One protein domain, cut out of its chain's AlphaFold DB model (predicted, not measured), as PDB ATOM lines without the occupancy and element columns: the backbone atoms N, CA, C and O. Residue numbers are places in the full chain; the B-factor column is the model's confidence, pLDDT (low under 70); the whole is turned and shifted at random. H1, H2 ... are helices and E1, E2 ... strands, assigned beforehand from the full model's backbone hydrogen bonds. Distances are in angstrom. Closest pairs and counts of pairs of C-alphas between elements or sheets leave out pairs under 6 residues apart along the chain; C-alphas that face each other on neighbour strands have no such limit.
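Overview. This is residues 2 to 39 and 136 to 169 of the 501 residues of the protein "Hypothetical protein" of Alexandrium catenella (UniProt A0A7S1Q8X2). A strand hairpin, E1 and E2, and a helix, H2, run lengthwise on opposite sides, and residues 155 to 169 cross the middle. Of 72 printed residues, 32, under half, are in two named strands, then two named helices, a mixed class. It is only just compact, close to loose: radius of gyration of the C-alphas 13.0 A, spans 34 by 25 by 21 A.

Arrangement. Look first at E1, residues 8 to 14, and E2, residues 29 to 35, an antiparallel hairpin with a long link; N 9 and O 34 are within hydrogen-bond range, 2.9 A. H1, residues 136 to 139, is close to but not clearly touching H2, residues 141 to 154; the closest C-alphas, 137 and 144, are at 6.2 A. Both strands are apart from H2, where every O i to N i+4 pair is within hydrogen-bond range.

Along the chain. Find C-alpha 8 at (174.923, 180.664, 207.856), where E1 begins its 19.8 A; E2 runs 20.2 A, and H2 19.9 A to C-alpha 154 at (151.247, 186.874, 195.708).

Size, cuts and confidence. Residues 40 to 135 are cut out, with 8.9 A between C-alphas 39 and 136. No printed residue is under 70 in pLDDT.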
ATOM      1  N   GLN A   2     164.133 187.855 210.382       92.94
ATOM      2  CA  GLN A   2     165.550 187.518 210.263       92.94
ATOM      3  C   GLN A   2     165.738 186.192 209.504       92.94
ATOM      4  O   GLN A   2     164.980 185.244 209.713       92.94
ATOM      5  N   THR A   3     166.740 186.119 208.623       93.12
ATOM      6  CA  THR A   3     167.091 184.904 207.855       93.12
ATOM      7  C   THR A   3     168.494 184.375 208.152       93.12
ATOM      8  O   THR A   3     168.751 183.190 207.935       93.12
ATOM      9  N   GLU A   4     169.376 185.237 208.655       95.44
ATOM     10  CA  GLU A   4     170.808 185.033 208.907       95.44
ATOM     11  C   GLU A   4     171.214 185.863 210.138       95.44
ATOM     12  O   GLU A   4     170.477 186.775 210.519       95.44
ATOM     13  N   ASP A   5     172.349 185.527 210.754       95.19
ATOM     14  CA  ASP A   5     173.007 186.353 211.778       95.19
ATOM     15  C   ASP A   5     174.534 186.158 211.699       95.19
ATOM     16  O   ASP A   5     175.172 186.833 210.895       95.19
ATOM     17  N   ASP A   6     175.096 185.171 212.409       95.94
ATOM     18  CA  ASP A   6     176.538 184.882 212.428       95.94
ATOM     19  C   ASP A   6     176.883 183.619 211.614       95.94
ATOM     20  O   ASP A   6     177.609 183.678 210.617       95.94
ATOM     21  N   ILE A   7     176.287 182.463 211.944       97.75
ATOM     22  CA  ILE A   7     176.596 181.195 211.263       97.75
ATOM     23  C   ILE A   7     175.510 180.835 210.244       97.75
ATOM     24  O   ILE A   7     174.405 180.399 210.582       97.75
ATOM     25  N   THR A   8     175.860 180.923 208.958       98.06
ATOM     26  CA  THR A   8     174.923 180.664 207.856       98.06
ATOM     27  C   THR A   8     175.377 179.548 206.919       98.06
ATOM     28  O   THR A   8     176.497 179.546 206.407       98.06
ATOM     29  N   ALA A   9     174.455 178.632 206.610       97.94
ATOM     30  CA  ALA A   9     174.578 177.698 205.498       97.94
ATOM     31  C   ALA A   9     173.904 178.271 204.246       97.94
ATOM     32  O   ALA A   9     172.775 178.765 204.301       97.94
ATOM     33  N   ALA A  10     174.571 178.157 203.099       97.56
ATOM     34  CA  ALA A  10     174.065 178.672 201.836       97.56
ATOM     35  C   ALA A  10     174.264 177.691 200.680       97.56
ATOM     36  O   ALA A  10     175.225 176.924 200.653       97.56
ATOM     37  N   VAL A  11     173.374 177.762 199.691       97.44
ATOM     38  CA  VAL A  11     173.489 177.014 198.434       97.44
ATOM     39  C   VAL A  11     173.083 177.887 197.252       97.44
ATOM     40  O   VAL A  11     172.129 178.659 197.342       97.44
ATOM     41  N   VAL A  12     173.808 177.755 196.142       98.19
ATOM     42  CA  VAL A  12     173.456 178.369 194.857       98.19
ATOM     43  C   VAL A  12     172.738 177.336 194.005       98.19
ATOM     44  O   VAL A  12     173.254 176.237 193.785       98.19
ATOM     45  N   VAL A  13     171.534 177.685 193.558       97.25
ATOM     46  CA  VAL A  13     170.634 176.790 192.831       97.25
ATOM     47  C   VAL A  13     170.251 177.438 191.500       97.25
ATOM     48  O   VAL A  13     169.819 178.594 191.510       97.25
ATOM     49  N   PRO A  14     170.363 176.719 190.367       97.06
ATOM     50  CA  PRO A  14     169.824 177.185 189.094       97.06
ATOM     51  C   PRO A  14     168.335 177.507 189.219       97.06
ATOM     52  O   PRO A  14     167.577 176.737 189.821       97.06
ATOM     53  N   ARG A  15     167.910 178.651 188.677       95.12
ATOM     54  CA  ARG A  15     166.546 179.166 188.845       95.12
ATOM     55  C   ARG A  15     165.501 178.158 188.368       95.12
ATOM     56  O   ARG A  15     164.489 177.967 189.033       95.12
ATOM     57  N   GLU A  16     165.761 177.502 187.245       94.00
ATOM     58  CA  GLU A  16     164.877 176.537 186.593       94.00
ATOM     59  C   GLU A  16     164.597 175.283 187.434       94.00
ATOM     60  O   GLU A  16     163.634 174.568 187.167       94.00
ATOM     61  N   LYS A  17     165.398 175.024 188.477       94.44
ATOM     62  CA  LYS A  17     165.173 173.917 189.418       94.44
ATOM     63  C   LYS A  17     164.228 174.270 190.565       94.44
ATOM     64  O   LYS A  17     163.924 173.404 191.383       94.44
ATOM     65  N   LEU A  18     163.795 175.525 190.660       94.88
ATOM     66  CA  LEU A  18     162.910 176.007 191.712       94.88
ATOM     67  C   LEU A  18     161.570 176.435 191.118       94.88
ATOM     68  O   LEU A  18     161.493 177.244 190.196       94.88
ATOM     69  N   GLU A  19     160.492 175.920 191.697       94.62
ATOM     70  CA  GLU A  19     159.138 176.310 191.324       94.62
ATOM     71  C   GLU A  19     158.711 177.586 192.078       94.62
ATOM     72  O   GLU A  19     159.107 177.820 193.222       94.62
ATOM     73  N   TYR A  20     157.851 178.395 191.453       95.25
ATOM     74  CA  TYR A  20     157.168 179.541 192.075       95.25
ATOM     75  C   TYR A  20     158.067 180.622 192.712       95.25
ATOM     76  O   TYR A  20     157.699 181.274 193.702       95.25
ATOM     77  N   LEU A  21     159.248 180.854 192.139       94.00
ATOM     78  CA  LEU A  21     160.036 182.049 192.445       94.00
ATOM     79  C   LEU A  21     159.303 183.327 192.005       94.00
ATOM     80  O   LEU A  21     158.361 183.279 191.213       94.00
ATOM     81  N   ASN A  22     159.732 184.484 192.524       89.88
ATOM     82  CA  ASN A  22     159.229 185.764 192.021       89.88
ATOM     83  C   ASN A  22     159.516 185.856 190.510       89.88
ATOM     84  O   ASN A  22     160.656 185.663 190.091       89.88
ATOM     85  N   ALA A  23     158.492 186.131 189.701       87.62
ATOM     86  CA  ALA A  23     158.634 186.216 188.249       87.62
ATOM     87  C   ALA A  23     159.577 187.357 187.830       87.62
ATOM     88  O   ALA A  23     160.318 187.200 186.865       87.62
ATOM     89  N   GLU A  24     159.595 188.448 188.605       87.75
ATOM     90  CA  GLU A  24     160.443 189.631 188.390       87.75
ATOM     91  C   GLU A  24     161.938 189.354 188.610       87.75
ATOM     92  O   GLU A  24     162.779 190.077 188.085       87.75
ATOM     93  N   LEU A  25     162.287 188.307 189.367       88.06
ATOM     94  CA  LEU A  25     163.676 187.964 189.651       88.06
ATOM     95  C   LEU A  25     164.310 187.352 188.403       88.06
ATOM     96  O   LEU A  25     164.057 186.189 188.122       88.06
ATOM     97  N   ALA A  26     165.109 188.103 187.648       89.69
ATOM     98  CA  ALA A  26     165.667 187.657 186.367       89.69
ATOM     99  C   ALA A  26     166.931 186.780 186.487       89.69
ATOM    100  O   ALA A  26     167.376 186.216 185.488       89.69
ATOM    101  N   ASN A  27     167.498 186.640 187.689       94.62
ATOM    102  CA  ASN A  27     168.780 185.974 187.920       94.62
ATOM    103  C   ASN A  27     168.804 184.511 187.414       94.62
ATOM    104  O   ASN A  27     167.866 183.760 187.701       94.62
ATOM    105  N   PRO A  28     169.873 184.068 186.713       95.00
ATOM    106  CA  PRO A  28     169.982 182.693 186.204       95.00
ATOM    107  C   PRO A  28     170.071 181.632 187.309       95.00
ATOM    108  O   PRO A  28     169.617 180.503 187.143       95.00
ATOM    109  N   ALA A  29     170.660 181.994 188.443       97.31
ATOM    110  CA  ALA A  29     170.694 181.188 189.651       97.31
ATOM    111  C   ALA A  29     170.337 182.063 190.853       97.31
ATOM    112  O   ALA A  29     170.437 183.288 190.804       97.31
ATOM    113  N   VAL A  30     169.944 181.428 191.950       97.50
ATOM    114  CA  VAL A  30     169.609 182.115 193.198       97.50
ATOM    115  C   VAL A  30     170.341 181.491 194.374       97.50
ATOM    116  O   VAL A  30     170.601 180.285 194.392       97.50
ATOM    117  N   LYS A  31     170.655 182.307 195.381       97.94
ATOM    118  CA  LYS A  31     171.207 181.835 196.652       97.94
ATOM    119  C   LYS A  31     170.070 181.616 197.648       97.94
ATOM    120  O   LYS A  31     169.258 182.512 197.880       97.94
ATOM    121  N   LEU A  32     170.017 180.421 198.225       97.62
ATOM    122  CA  LEU A  32     169.156 180.084 199.355       97.62
ATOM    123  C   LEU A  32     170.007 179.979 200.616       97.62
ATOM    124  O   LEU A  32     171.160 179.548 200.555       97.62
ATOM    125  N   LEU A  33     169.421 180.362 201.744       97.00
ATOM    126  CA  LEU A  33     170.121 180.539 203.007       97.00
ATOM    127  C   LEU A  33     169.390 179.830 204.136       97.00
ATOM    128  O   LEU A  33     168.169 179.642 204.094       97.00
ATOM    129  N   ARG A  34     170.146 179.483 205.172       95.31
ATOM    130  CA  ARG A  34     169.608 179.033 206.445       95.31
ATOM    131  C   ARG A  34     170.566 179.405 207.566       95.31
ATOM    132  O   ARG A  34     171.704 178.942 207.570       95.31
ATOM    133  N   ASN A  35     170.070 180.164 208.539       96.44
ATOM    134  CA  ASN A  35     170.755 180.325 209.815       96.44
ATOM    135  C   ASN A  35     170.884 178.947 210.505       96.44
ATOM    136  O   ASN A  35     169.884 178.229 210.674       96.44
ATOM    137  N   CYS A  36     172.120 178.574 210.841       96.88
ATOM    138  CA  CYS A  36     172.480 177.309 211.481       96.88
ATOM    139  C   CYS A  36     172.121 177.278 212.974       96.88
ATOM    140  O   CYS A  36     172.000 176.204 213.560       96.88
ATOM    141  N   GLU A  37     171.935 178.447 213.574       95.56
ATOM    142  CA  GLU A  37     171.797 178.648 215.006       95.56
ATOM    143  C   GLU A  37     170.324 178.735 215.414       95.56
ATOM    144  O   GLU A  37     169.471 179.271 214.700       95.56
ATOM    145  N   LEU A  38     170.012 178.186 216.591       92.62
ATOM    146  CA  LEU A  38     168.697 178.323 217.234       92.62
ATOM    147  C   LEU A  38     168.666 179.476 218.243       92.62
ATOM    148  O   LEU A  38     167.596 180.007 218.547       92.62
ATOM    149  N   ARG A  39     169.836 179.840 218.772       94.38
ATOM    150  CA  ARG A  39     170.039 180.960 219.684       94.38
ATOM    151  C   ARG A  39     171.282 181.730 219.263       94.38
ATOM    152  O   ARG A  39     172.235 181.103 218.818       94.38
ATOM    153  N   THR A 136     164.796 185.332 216.485       84.88
ATOM    154  CA  THR A 136     163.565 186.140 216.451       84.88
ATOM    155  C   THR A 136     162.450 185.543 215.598       84.88
ATOM    156  O   THR A 136     161.281 185.738 215.894       84.88
ATOM    157  N   ASP A 137     162.762 184.755 214.571       80.94
ATOM    158  CA  ASP A 137     161.755 184.091 213.737       80.94
ATOM    159  C   ASP A 137     161.024 182.936 214.452       80.94
ATOM    160  O   ASP A 137     159.972 182.507 213.971       80.94
ATOM    161  N   PHE A 138     161.555 182.428 215.574       81.81
ATOM    162  CA  PHE A 138     160.841 181.497 216.454       81.81
ATOM    163  C   PHE A 138     159.936 182.228 217.444       81.81
ATOM    164  O   PHE A 138     158.801 181.801 217.643       81.81
ATOM    165  N   SER A 139     160.413 183.326 218.041       78.44
ATOM    166  CA  SER A 139     159.597 184.133 218.956       78.44
ATOM    167  C   SER A 139     158.501 184.915 218.217       78.44
ATOM    168  O   SER A 139     157.410 185.085 218.749       78.44
ATOM    169  N   GLN A 140     158.734 185.280 216.952       85.75
ATOM    170  CA  GLN A 140     157.801 185.962 216.041       85.75
ATOM    171  C   GLN A 140     157.207 184.997 214.998       85.75
ATOM    172  O   GLN A 140     157.188 185.244 213.784       85.75
ATOM    173  N   ALA A 141     156.735 183.834 215.462       87.88
ATOM    174  CA  ALA A 141     156.195 182.790 214.589       87.88
ATOM    175  C   ALA A 141     154.991 183.276 213.755       87.88
ATOM    176  O   ALA A 141     154.797 182.832 212.616       87.88
ATOM    177  N   LYS A 142     154.194 184.210 214.294       93.12
ATOM    178  CA  LYS A 142     153.036 184.796 213.607       93.12
ATOM    179  C   LYS A 142     153.476 185.635 212.411       93.12
ATOM    180  O   LYS A 142     152.957 185.444 211.314       93.12
ATOM    181  N   GLU A 143     154.449 186.513 212.590       93.25
ATOM    182  CA  GLU A 143     154.973 187.411 211.564       93.25
ATOM    183  C   GLU A 143     155.624 186.596 210.441       93.25
ATOM    184  O   GLU A 143     155.374 186.838 209.257       93.25
ATOM    185  N   ARG A 144     156.383 185.550 210.802       90.62
ATOM    186  CA  ARG A 144     156.936 184.593 209.834       90.62
ATOM    187  C   ARG A 144     155.832 183.907 209.031       90.62
ATOM    188  O   ARG A 144     155.938 183.798 207.807       90.62
ATOM    189  N   ARG A 145     154.761 183.460 209.695       92.94
ATOM    190  CA  ARG A 145     153.622 182.822 209.025       92.94
ATOM    191  C   ARG A 145     152.899 183.789 208.090       92.94
ATOM    192  O   ARG A 145     152.556 183.397 206.977       92.94
ATOM    193  N   VAL A 146     152.701 185.039 208.504       95.81
ATOM    194  CA  VAL A 146     152.108 186.091 207.664       95.81
ATOM    195  C   VAL A 146     152.966 186.331 206.422       95.81
ATOM    196  O   VAL A 146     152.426 186.345 205.319       95.81
ATOM    197  N   ALA A 147     154.292 186.434 206.566       94.38
ATOM    198  CA  ALA A 147     155.203 186.601 205.433       94.38
ATOM    199  C   ALA A 147     155.135 185.421 204.445       94.38
ATOM    200  O   ALA A 147     155.056 185.629 203.232       94.38
ATOM    201  N   GLU A 148     155.107 184.180 204.947       94.81
ATOM    202  CA  GLU A 148     154.950 182.981 204.115       94.81
ATOM    203  C   GLU A 148     153.609 182.982 203.363       94.81
ATOM    204  O   GLU A 148     153.582 182.759 202.152       94.81
ATOM    205  N   VAL A 149     152.499 183.259 204.057       96.25
ATOM    206  CA  VAL A 149     151.154 183.292 203.461       96.25
ATOM    207  C   VAL A 149     151.036 184.418 202.433       96.25
ATOM    208  O   VAL A 149     150.529 184.184 201.337       96.25
ATOM    209  N   ALA A 150     151.553 185.610 202.726       96.69
ATOM    210  CA  ALA A 150     151.551 186.733 201.792       96.69
ATOM    211  C   ALA A 150     152.345 186.406 200.517       96.69
ATOM    212  O   ALA A 150     151.851 186.606 199.405       96.69
ATOM    213  N   ALA A 151     153.546 185.833 200.657       95.56
ATOM    214  CA  ALA A 151     154.351 185.396 199.518       95.56
ATOM    215  C   ALA A 151     153.653 184.288 198.713       95.56
ATOM    216  O   ALA A 151     153.636 184.342 197.481       95.56
ATOM    217  N   ARG A 152     153.032 183.322 199.399       96.94
ATOM    218  CA  ARG A 152     152.237 182.245 198.796       96.94
ATOM    219  C   ARG A 152     151.087 182.792 197.958       96.94
ATOM    220  O   ARG A 152     150.939 182.375 196.815       96.94
ATOM    221  N   LEU A 153     150.306 183.729 198.494       96.75
ATOM    222  CA  LEU A 153     149.184 184.343 197.781       96.75
ATOM    223  C   LEU A 153     149.670 185.171 196.586       96.75
ATOM    224  O   LEU A 153     149.187 184.967 195.473       96.75
ATOM    225  N   ARG A 154     150.680 186.035 196.780       95.88
ATOM    226  CA  ARG A 154     151.247 186.874 195.708       95.88
ATOM    227  C   ARG A 154     151.769 186.040 194.538       95.88
ATOM    228  O   ARG A 154     151.554 186.402 193.387       95.88
ATOM    229  N   ARG A 155     152.446 184.925 194.827       95.94
ATOM    230  CA  ARG A 155     153.057 184.043 193.817       95.94
ATOM    231  C   ARG A 155     152.164 182.863 193.417       95.94
ATOM    232  O   ARG A 155     152.602 182.013 192.651       95.94
ATOM    233  N   ARG A 156     150.925 182.810 193.928       96.69
ATOM    234  CA  ARG A 156     149.920 181.763 193.662       96.69
ATOM    235  C   ARG A 156     150.444 180.339 193.901       96.69
ATOM    236  O   ARG A 156     150.215 179.439 193.099       96.69
ATOM    237  N   ILE A 157     151.157 180.134 195.008       97.56
ATOM    238  CA  ILE A 157     151.809 178.855 195.326       97.56
ATOM    239  C   ILE A 157     150.779 177.858 195.892       97.56
ATOM    240  O   ILE A 157     150.211 178.128 196.960       97.56
ATOM    241  N   PRO A 158     150.565 176.684 195.263       96.56
ATOM    242  CA  PRO A 158     149.619 175.680 195.751       96.56
ATOM    243  C   PRO A 158     149.953 175.164 197.153       96.56
ATOM    244  O   PRO A 158     151.122 175.099 197.546       96.56
ATOM    245  N   LEU A 159     148.931 174.743 197.905       93.75
ATOM    246  CA  LEU A 159     149.131 174.045 199.180       93.75
ATOM    247  C   LEU A 159     150.025 172.809 198.985       93.75
ATOM    248  O   LEU A 159     149.990 172.156 197.946       93.75
ATOM    249  N   GLY A 160     150.871 172.517 199.974       93.06
ATOM    250  CA  GLY A 160     151.851 171.427 199.905       93.06
ATOM    251  C   GLY A 160     153.137 171.754 199.134       93.06
ATOM    252  O   GLY A 160     154.122 171.037 199.288       93.06
ATOM    253  N   LYS A 161     153.185 172.852 198.364       96.38
ATOM    254  CA  LYS A 161     154.424 173.341 197.738       96.38
ATOM    255  C   LYS A 161     155.173 174.326 198.653       96.38
ATOM    256  O   LYS A 161     154.521 175.109 199.361       96.38
ATOM    257  N   PRO A 162     156.521 174.293 198.667       94.69
ATOM    258  CA  PRO A 162     157.332 175.179 199.499       94.69
ATOM    259  C   PRO A 162     157.285 176.631 199.004       94.69
ATOM    260  O   PRO A 162     157.083 176.896 197.822       94.69
ATOM    261  N   VAL A 163     157.509 177.577 199.920       95.88
ATOM    262  CA  VAL A 163     157.733 178.991 199.590       95.88
ATOM    263  C   VAL A 163     159.216 179.291 199.765       95.88
ATOM    264  O   VAL A 163     159.739 179.208 200.875       95.88
ATOM    265  N   HIS A 164     159.899 179.638 198.677       95.38
ATOM    266  CA  HIS A 164     161.319 179.985 198.712       95.38
ATOM    267  C   HIS A 164     161.521 181.501 198.841       95.38
ATOM    268  O   HIS A 164     160.889 182.281 198.129       95.38
ATOM    269  N   PHE A 165     162.432 181.920 199.717       94.81
ATOM    270  CA  PHE A 165     162.864 183.313 199.868       94.81
ATOM    271  C   PHE A 165     164.345 183.414 199.477       94.81
ATOM    272  O   PHE A 165     165.205 183.296 200.346       94.81
ATOM    273  N   PRO A 166     164.661 183.521 198.173       95.81
ATOM    274  CA  PRO A 166     166.041 183.684 197.736       95.81
ATOM    275  C   PRO A 166     166.601 185.052 198.128       95.81
ATOM    276  O   PRO A 166     165.848 186.012 198.307       95.81
ATOM    277  N   VAL A 167     167.929 185.141 198.190       95.69
ATOM    278  CA  VAL A 167     168.640 186.424 198.272       95.69
ATOM    279  C   VAL A 167     168.270 187.290 197.066       95.69
ATOM    280  O   VAL A 167     168.201 186.803 195.936       95.69
ATOM    281  N   THR A 168     168.032 188.577 197.314       92.06
ATOM    282  CA  THR A 168     167.690 189.576 196.280       92.06
ATOM    283  C   THR A 168     168.652 190.769 196.256       92.06
ATOM    284  O   THR A 168     168.580 191.599 195.357       92.06
ATOM    285  N   GLY A 169     169.585 190.846 197.207       91.88
ATOM    286  CA  GLY A 169     170.640 191.855 197.253       91.88
ATOM    287  C   GLY A 169     171.770 191.413 198.179       91.88
ATOM    288  O   GLY A 169     171.522 190.708 199.156       91.88
TER     289      GLY A 169